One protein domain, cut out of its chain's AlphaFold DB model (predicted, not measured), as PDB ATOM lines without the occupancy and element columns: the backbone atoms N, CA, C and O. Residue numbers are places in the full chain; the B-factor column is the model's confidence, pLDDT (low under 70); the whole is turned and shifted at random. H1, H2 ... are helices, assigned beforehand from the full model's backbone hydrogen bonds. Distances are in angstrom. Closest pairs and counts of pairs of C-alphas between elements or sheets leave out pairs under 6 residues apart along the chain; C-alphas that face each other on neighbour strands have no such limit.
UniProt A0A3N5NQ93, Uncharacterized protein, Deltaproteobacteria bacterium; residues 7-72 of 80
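This is residues 7 to 72 of the 80 residues of an uncharacterized protein of Deltaproteobacteria bacterium (UniProt A0A3N5NQ93). A long helix, H1, has the shorter helix H3 side by side with it, and a third helix, H2, packs on both of them at a steep slant, so that each of the three helices touches the other two. Two long loops join the helices: residues 24 to 36 fold back on themselves between H1 and H2, with a short antiparallel pairing of residues 27 to 28 with residues 34 to 35, and residues 47 to 59 run from the end of H2 to the start of H3. The printed part has 66 residues, with three named helices in the order H1, H2, H3 and no named strand; its class is all helix, and 38 of the 66 residues are in the named helices. The whole is compact, with a radius of gyration of the C-alphas of 11.3 A, and its C-alphas span 31 by 28 by 16 A along their three main axes.

The longest helix, H1, holds residues 7 to 23 and measures 24.1 A from C-alpha 7 at (12.506, 34.745, 151.156) to C-alpha 23 at (-9.434, 28.634, 143.216). H3 holds residues 60 to 70 and measures 15.3 A, ending with C-alpha 70 at (0.113, 24.525, 143.344). H2 holds residues 37 to 46 and measures 14.1 A from its first to its last C-alpha.

H1 and H3 touch at a shallow tilt of 16 degrees and run the same way; their closest C-alphas, those of Val 12 and Val 63, are 6.5 A apart. H1 also touches H2, where the closest C-alphas, those of Ile 16 and Trp 37, are 5.4 A apart. These two helices run opposite ways at a steep tilt of 60 degrees. H2 and H3 touch with the C-alphas of Cys 45 and Asp 62 closest, 6.5 A apart, and they run opposite ways at a steep tilt of 56 degrees. In H1, H2 and H3 every pair of O i and N i+4 is within hydrogen-bond range.

The two C-alphas farthest apart are those of Arg 7, in H1, and Gly 32, in the link from H1 to H2, at 32.9 A. The first and last printed C-alphas, those of Arg 7 and Gly 72, are 22.9 A apart. Both links, H1 to H2 and H2 to H3, are long, with 13 residues each. The printed part has no cut. The mean pLDDT of the printed part is 94.6, and no printed residue is under 70.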
ATOM      1  N   ARG A   7      12.698  35.290 152.504       91.81
ATOM      2  CA  ARG A   7      12.506  34.745 151.156       91.81
ATOM      3  C   ARG A   7      11.325  33.777 151.111       91.81
ATOM      4  O   ARG A   7      10.560  33.784 150.149       91.81
ATOM      5  N   GLU A   8      11.214  32.924 152.120       95.25
ATOM      6  CA  GLU A   8      10.134  31.956 152.259       95.25
ATOM      7  C   GLU A   8       8.803  32.676 152.507       95.25
ATOM      8  O   GLU A   8       7.811  32.354 151.854       95.25
ATOM      9  N   THR A   9       8.801  33.707 153.358       94.38
ATOM     10  CA  THR A   9       7.645  34.582 153.599       94.38
ATOM     11  C   THR A   9       7.132  35.218 152.311       94.38
ATOM     12  O   THR A   9       5.956  35.059 151.984       94.38
ATOM     13  N   ASP A  10       7.998  35.884 151.541       95.38
ATOM     14  CA  ASP A  10       7.601  36.541 150.289       95.38
ATOM     15  C   ASP A  10       7.020  35.540 149.283       95.38
ATOM     16  O   ASP A  10       6.010  35.809 148.627       95.38
ATOM     17  N   TRP A  11       7.620  34.349 149.190       96.56
ATOM     18  CA  TRP A  11       7.136  33.307 148.290       96.56
ATOM     19  C   TRP A  11       5.762  32.773 148.712       96.56
ATOM     20  O   TRP A  11       4.886  32.623 147.860       96.56
ATOM     21  N   VAL A  12       5.556  32.503 150.009       96.88
ATOM     22  CA  VAL A  12       4.272  32.012 150.542       96.88
ATOM     23  C   VAL A  12       3.174  33.063 150.393       96.88
ATOM     24  O   VAL A  12       2.053  32.710 150.031       96.88
ATOM     25  N   ILE A  13       3.476  34.347 150.598       96.56
ATOM     26  CA  ILE A  13       2.515  35.437 150.368       96.56
ATOM     27  C   ILE A  13       2.084  35.479 148.898       96.56
ATOM     28  O   ILE A  13       0.884  35.535 148.613       96.56
ATOM     29  N   ASP A  14       3.030  35.410 147.957       98.06
ATOM     30  CA  ASP A  14       2.690  35.390 146.531       98.06
ATOM     31  C   ASP A  14       1.912  34.115 146.163       98.06
ATOM     32  O   ASP A  14       0.933  34.173 145.424       98.06
ATOM     33  N   TRP A  15       2.266  32.966 146.747       97.94
ATOM     34  CA  TRP A  15       1.519  31.719 146.577       97.94
ATOM     35  C   TRP A  15       0.067  31.832 147.061       97.94
ATOM     36  O   TRP A  15      -0.844  31.488 146.310       97.94
ATOM     37  N   ILE A  16      -0.180  32.390 148.253       97.88
ATOM     38  CA  ILE A  16      -1.538  32.651 148.767       97.88
ATOM     39  C   ILE A  16      -2.347  33.464 147.749       97.88
ATOM     40  O   ILE A  16      -3.506  33.146 147.467       97.88
ATOM     41  N   TYR A  17      -1.732  34.492 147.158       97.88
ATOM     42  CA  TYR A  17      -2.374  35.311 146.137       97.88
ATOM     43  C   TYR A  17      -2.686  34.516 144.859       97.88
ATOM     44  O   TYR A  17      -3.812  34.586 144.355       97.88
ATOM     45  N   ARG A  18      -1.731  33.723 144.351       97.94
ATOM     46  CA  ARG A  18      -1.917  32.882 143.153       97.94
ATOM     47  C   ARG A  18      -3.030  31.853 143.352       97.94
ATOM     48  O   ARG A  18      -3.935  31.772 142.519       97.94
ATOM     49  N   MET A  19      -3.041  31.151 144.482       97.69
ATOM     50  CA  MET A  19      -4.082  30.171 144.804       97.69
ATOM     51  C   MET A  19      -5.450  30.835 144.977       97.69
ATOM     52  O   MET A  19      -6.442  30.356 144.425       97.69
ATOM     53  N   SER A  20      -5.501  31.996 145.641       97.06
ATOM     54  CA  SER A  20      -6.742  32.760 145.776       97.06
ATOM     55  C   SER A  20      -7.313  33.207 144.431       97.06
ATOM     56  O   SER A  20      -8.535  33.295 144.294       97.06
ATOM     57  N   LYS A  21      -6.462  33.515 143.446       96.81
ATOM     58  CA  LYS A  21      -6.892  33.877 142.089       96.81
ATOM     59  C   LYS A  21      -7.382  32.677 141.288       96.81
ATOM     60  O   LYS A  21      -8.337  32.829 140.533       96.81
ATOM     61  N   ALA A  22      -6.742  31.523 141.445       95.50
ATOM     62  CA  ALA A  22      -7.069  30.320 140.687       95.50
ATOM     63  C   ALA A  22      -8.307  29.584 141.228       95.50
ATOM     64  O   ALA A  22      -9.121  29.105 140.442       95.50
ATOM     65  N   TYR A  23      -8.468  29.523 142.553       94.38
ATOM     66  CA  TYR A  23      -9.434  28.634 143.216       94.38
ATOM     67  C   TYR A  23     -10.402  29.359 144.169       94.38
ATOM     68  O   TYR A  23     -11.274  28.729 144.761       94.38
ATOM     69  N   GLY A  24     -10.284  30.684 144.305       95.25
ATOM     70  CA  GLY A  24     -11.066  31.485 145.250       95.25
ATOM     71  C   GLY A  24     -10.367  31.662 146.600       95.25
ATOM     72  O   GLY A  24      -9.398  30.983 146.918       95.25
ATOM     73  N   GLY A  25     -10.828  32.622 147.404       95.00
ATOM     74  CA  GLY A  25     -10.131  33.038 148.633       95.00
ATOM     75  C   GLY A  25     -10.309  32.128 149.852       95.00
ATOM     76  O   GLY A  25      -9.725  32.414 150.893       95.00
ATOM     77  N   ILE A  26     -11.122  31.072 149.753       96.38
ATOM     78  CA  ILE A  26     -11.461  30.192 150.876       96.38
ATOM     79  C   ILE A  26     -11.183  28.741 150.494       96.38
ATOM     80  O   ILE A  26     -11.656  28.254 149.471       96.38
ATOM     81  N   VAL A  27     -10.473  28.042 151.372       96.06
ATOM     82  CA  VAL A  27     -10.285  26.595 151.344       96.06
ATOM     83  C   VAL A  27     -11.348  25.953 152.230       96.06
ATOM     84  O   VAL A  27     -11.429  26.221 153.432       96.06
ATOM     85  N   HIS A  28     -12.165  25.082 151.644       95.25
ATOM     86  CA  HIS A  28     -13.188  24.326 152.363       95.25
ATOM     87  C   HIS A  28     -12.631  22.964 152.784       95.25
ATOM     88  O   HIS A  28     -12.085  22.236 151.961       95.25
ATOM     89  N   SER A  29     -12.783  22.583 154.054       93.69
ATOM     90  CA  SER A  29     -12.459  21.226 154.504       93.69
ATOM     91  C   SER A  29     -13.661  20.290 154.382       93.69
ATOM     92  O   SER A  29     -14.822  20.707 154.446       93.69
ATOM     93  N   LYS A  30     -13.397  18.984 154.278       92.44
ATOM     94  CA  LYS A  30     -14.436  17.941 154.346       92.44
ATOM     95  C   LYS A  30     -15.167  17.906 155.694       92.44
ATOM     96  O   LYS A  30     -16.312  17.476 155.751       92.44
ATOM     97  N   GLU A  31     -14.538  18.412 156.753       91.06
ATOM     98  CA  GLU A  31     -15.126  18.551 158.096       91.06
ATOM     99  C   GLU A  31     -16.050  19.779 158.229       91.06
ATOM    100  O   GLU A  31     -16.562  20.050 159.311       91.06
ATOM    101  N   GLY A  32     -16.244  20.558 157.157       91.81
ATOM    102  CA  GLY A  32     -17.092  21.753 157.163       91.81
ATOM    103  C   GLY A  32     -16.431  22.999 157.760       91.81
ATOM    104  O   GLY A  32     -17.120  23.982 158.023       91.81
ATOM    105  N   LYS A  33     -15.108  22.983 157.966       93.38
ATOM    106  CA  LYS A  33     -14.328  24.162 158.375       93.38
ATOM    107  C   LYS A  33     -13.847  24.935 157.147       93.38
ATOM    108  O   LYS A  33     -13.716  24.377 156.059       93.38
ATOM    109  N   THR A  34     -13.566  26.216 157.338       95.50
ATOM    110  CA  THR A  34     -13.060  27.113 156.295       95.50
ATOM    111  C   THR A  34     -11.765  27.758 156.742       95.50
ATOM    112  O   THR A  34     -11.644  28.141 157.905       95.50
ATOM    113  N   TYR A  35     -10.838  27.899 155.806       95.38
ATOM    114  CA  TYR A  35      -9.522  28.484 156.028       95.38
ATOM    115  C   TYR A  35      -9.194  29.434 154.878       95.38
ATOM    116  O   TYR A  35      -9.629  29.193 153.753       95.38
ATOM    117  N   ASP A  36      -8.410  30.481 155.120       96.19
ATOM    118  CA  ASP A  36      -7.650  31.082 154.019       96.19
ATOM    119  C   ASP A  36      -6.477  30.165 153.621       96.19
ATOM    120  O   ASP A  36      -6.163  29.190 154.307       96.19
ATOM    121  N   TRP A  37      -5.827  30.458 152.497       96.44
ATOM    122  CA  TRP A  37      -4.726  29.642 151.975       96.44
ATOM    123  C   TRP A  37      -3.534  29.527 152.929       96.44
ATOM    124  O   TRP A  37      -2.935  28.457 153.022       96.44
ATOM    125  N   GLY A  38      -3.216  30.586 153.676       95.69
ATOM    126  CA  GLY A  38      -2.141  30.563 154.666       95.69
ATOM    127  C   GLY A  38      -2.503  29.686 155.861       95.69
ATOM    128  O   GLY A  38      -1.719  28.829 156.266       95.69
ATOM    129  N   GLN A  39      -3.725  29.823 156.379       95.69
ATOM    130  CA  GLN A  39      -4.241  28.956 157.444       95.69
ATOM    131  C   GLN A  39      -4.326  27.487 157.011       95.69
ATOM    132  O   GLN A  39      -4.024  26.588 157.799       95.69
ATOM    133  N   ALA A  40      -4.728  27.234 155.766       96.38
ATOM    134  CA  ALA A  40      -4.800  25.899 155.191       96.38
ATOM    135  C   ALA A  40      -3.411  25.251 155.109       96.38
ATOM    136  O   ALA A  40      -3.252  24.103 155.527       96.38
ATOM    137  N   LEU A  41      -2.405  26.007 154.654       96.44
ATOM    138  CA  LEU A  41      -1.014  25.564 154.626       96.44
ATOM    139  C   LEU A  41      -0.485  25.287 156.041       96.44
ATOM    140  O   LEU A  41       0.111  24.241 156.279       96.44
ATOM    141  N   CYS A  42      -0.781  26.159 157.010       95.44
ATOM    142  CA  CYS A  42      -0.400  25.935 158.406       95.44
ATOM    143  C   CYS A  42      -1.024  24.648 158.962       95.44
ATOM    144  O   CYS A  42      -0.345  23.844 159.598       95.44
ATOM    145  N   ARG A  43      -2.313  24.416 158.697       94.75
ATOM    146  CA  ARG A  43      -2.991  23.183 159.117       94.75
ATOM    147  C   ARG A  43      -2.352  21.941 158.499       94.75
ATOM    148  O   ARG A  43      -2.291  20.909 159.158       94.75
ATOM    149  N   GLU A  44      -1.914  22.018 157.249       94.56
ATOM    150  CA  GLU A  44      -1.255  20.904 156.568       94.56
ATOM    151  C   GLU A  44       0.119  20.593 157.160       94.56
ATOM    152  O   GLU A  44       0.415  19.436 157.448       94.56
ATOM    153  N   CYS A  45       0.941  21.616 157.382       94.31
ATOM    154  CA  CYS A  45       2.302  21.435 157.876       94.31
ATOM    155  C   CYS A  45       2.359  21.081 159.370       94.31
ATOM    156  O   CYS A  45       3.221  20.309 159.788       94.31
ATOM    157  N   TYR A  46       1.439  21.624 160.174       93.06
ATOM    158  CA  TYR A  46       1.493  21.553 161.639       93.06
ATOM    159  C   TYR A  46       0.288  20.831 162.273       93.06
ATOM    160  O   TYR A  46       0.221  20.686 163.492       93.06
ATOM    161  N   GLY A  47      -0.671  20.352 161.477       91.81
ATOM    162  CA  GLY A  47      -1.857  19.640 161.960       91.81
ATOM    163  C   GLY A  47      -2.971  20.554 162.489       91.81
ATOM    164  O   GLY A  47      -2.976  21.766 162.303       91.81
ATOM    165  N   SER A  48      -3.973  19.974 163.159       88.50
ATOM    166  CA  SER A  48      -5.171  20.699 163.623       88.50
ATOM    167  C   SER A  48      -4.898  21.785 164.668       88.50
ATOM    168  O   SER A  48      -5.651  22.754 164.739       88.50
ATOM    169  N   ASP A  49      -3.833  21.633 165.455       90.88
ATOM    170  CA  ASP A  49      -3.404  22.571 166.498       90.88
ATOM    171  C   ASP A  49      -2.347  23.569 165.998       90.88
ATOM    172  O   ASP A  49      -1.637  24.169 166.807       90.88
ATOM    173  N   TRP A  50      -2.250  23.776 164.679       92.19
ATOM    174  CA  TRP A  50      -1.242  24.630 164.043       92.19
ATOM    175  C   TRP A  50      -1.084  26.009 164.693       92.19
ATOM    176  O   TRP A  50       0.034  26.491 164.796       92.19
ATOM    177  N   ILE A  51      -2.155  26.614 165.221       91.56
ATOM    178  CA  ILE A  51      -2.112  27.917 165.917       91.56
ATOM    179  C   ILE A  51      -1.100  27.928 167.077       91.56
ATOM    180  O   ILE A  51      -0.535  28.970 167.391       91.56
ATOM    181  N   LYS A  52      -0.869  26.781 167.726       91.38
ATOM    182  CA  LYS A  52       0.070  26.643 168.853       91.38
ATOM    183  C   LYS A  52       1.486  26.260 168.418       91.38
ATOM    184  O   LYS A  52       2.387  26.267 169.250       91.38
ATOM    185  N   LEU A  53       1.652  25.840 167.166       89.62
ATOM    186  CA  LEU A  53       2.871  25.210 166.650       89.62
ATOM    187  C   LEU A  53       3.553  26.044 165.564       89.62
ATOM    188  O   LEU A  53       4.752  25.889 165.351       89.62
ATOM    189  N   VAL A  54       2.795  26.902 164.878       91.25
ATOM    190  CA  VAL A  54       3.294  27.755 163.804       91.25
ATOM    191  C   VAL A  54       4.320  28.746 164.359       91.25
ATOM    192  O   VAL A  54       4.091  29.395 165.382       91.25
ATOM    193  N   GLY A  55       5.474  28.818 163.700       88.81
ATOM    194  CA  GLY A  55       6.513  29.799 164.004       88.81
ATOM    195  C   GLY A  55       6.207  31.176 163.408       88.81
ATOM    196  O   GLY A  55       5.184  31.380 162.762       88.81
ATOM    197  N   GLU A  56       7.125  32.123 163.600       86.62
ATOM    198  CA  GLU A  56       6.979  33.482 163.054       86.62
ATOM    199  C   GLU A  56       7.144  33.535 161.530       86.62
ATOM    200  O   GLU A  56       6.483  34.335 160.873       86.62
ATOM    201  N   ASN A  57       7.995  32.671 160.964       90.12
ATOM    202  CA  ASN A  57       8.297  32.646 159.535       90.12
ATOM    203  C   ASN A  57       8.064  31.253 158.938       90.12
ATOM    204  O   ASN A  57       8.350  30.253 159.610       90.12
ATOM    205  N   PRO A  58       7.619  31.165 157.672       92.62
ATOM    206  CA  PRO A  58       7.595  29.910 156.944       92.62
ATOM    207  C   PRO A  58       8.995  29.317 156.814       92.62
ATOM    208  O   PRO A  58      10.000  30.008 156.630       92.62
ATOM    209  N   THR A  59       9.046  27.999 156.879       93.50
ATOM    210  CA  THR A  59      10.241  27.200 156.653       93.50
ATOM    211  C   THR A  59      10.334  26.778 155.183       93.50
ATOM    212  O   THR A  59       9.329  26.773 154.464       93.50
ATOM    213  N   PRO A  60      11.509  26.321 154.712       94.19
ATOM    214  CA  PRO A  60      11.623  25.721 153.384       94.19
ATOM    215  C   PRO A  60      10.653  24.548 153.152       94.19
ATOM    216  O   PRO A  60      10.192  24.346 152.031       94.19
ATOM    217  N   SER A  61      10.299  23.798 154.202       93.75
ATOM    218  CA  SER A  61       9.317  22.709 154.124       93.75
ATOM    219  C   SER A  61       7.899  23.212 153.839       93.75
ATOM    220  O   SER A  61       7.171  22.567 153.087       93.75
ATOM    221  N   ASP A  62       7.521  24.374 154.382       95.44
ATOM    222  CA  ASP A  62       6.217  24.995 154.108       95.44
ATOM    223  C   ASP A  62       6.114  25.417 152.637       95.44
ATOM    224  O   ASP A  62       5.093  25.191 151.989       95.44
ATOM    225  N   VAL A  63       7.206  25.954 152.080       96.75
ATOM    226  CA  VAL A  63       7.299  26.302 150.653       96.75
ATOM    227  C   VAL A  63       7.166  25.062 149.770       96.75
ATOM    228  O   VAL A  63       6.405  25.085 148.806       96.75
ATOM    229  N   ILE A  64       7.862  23.967 150.100       96.75
ATOM    230  CA  ILE A  64       7.750  22.702 149.352       96.75
ATOM    231  C   ILE A  64       6.299  22.215 149.360       96.75
ATOM    232  O   ILE A  64       5.754  21.882 148.310       96.75
ATOM    233  N   ARG A  65       5.639  22.239 150.522       97.12
ATOM    234  CA  ARG A  65       4.242  21.814 150.622       97.12
ATOM    235  C   ARG A  65       3.309  22.698 149.793       97.12
ATOM    236  O   ARG A  65       2.429  22.191 149.103       97.12
ATOM    237  N   ALA A  66       3.515  24.009 149.807       97.31
ATOM    238  CA  ALA A  66       2.749  24.938 148.987       97.31
ATOM    239  C   ALA A  66       2.955  24.702 147.474       97.31
ATOM    240  O   ALA A  66       1.995  24.751 146.703       97.31
ATOM    241  N   GLN A  67       4.174  24.363 147.041       97.75
ATOM    242  CA  GLN A  67       4.454  23.968 145.653       97.75
ATOM    243  C   GLN A  67       3.711  22.688 145.252       97.75
ATOM    244  O   GLN A  67       3.185  22.610 144.143       97.75
ATOM    245  N   GLU A  68       3.623  21.695 146.142       97.44
ATOM    246  CA  GLU A  68       2.854  20.471 145.883       97.44
ATOM    247  C   GLU A  68       1.373  20.782 145.635       97.44
ATOM    248  O   GLU A  68       0.783  20.259 144.688       97.44
ATOM    249  N   TRP A  69       0.795  21.677 146.436       96.25
ATOM    250  CA  TRP A  69      -0.586  22.126 146.269       96.25
ATOM    251  C   TRP A  69      -0.787  22.887 144.959       96.25
ATOM    252  O   TRP A  69      -1.759  22.639 144.249       96.25
ATOM    253  N   GLU A  70       0.142  23.780 144.611       96.06
ATOM    254  CA  GLU A  70       0.113  24.525 143.344       96.06
ATOM    255  C   GLU A  70       0.212  23.591 142.125       96.06
ATOM    256  O   GLU A  70      -0.404  23.848 141.093       96.06
ATOM    257  N   ALA A  71       0.910  22.459 142.260       96.12
ATOM    258  CA  ALA A  71       0.967  21.399 141.253       96.12
ATOM    259  C   ALA A  71      -0.293  20.508 141.204       96.12
ATOM    260  O   ALA A  71      -0.365  19.587 140.389       96.12
ATOM    261  N   GLY A  72      -1.287  20.762 142.061       94.12
ATOM    262  CA  GLY A  72      -2.540  20.012 142.123       94.12
ATOM    263  C   GLY A  72      -2.509  18.778 143.027       94.12
ATOM    264  O   GLY A  72      -3.462  17.997 143.012       94.12
TER     265      GLY A  72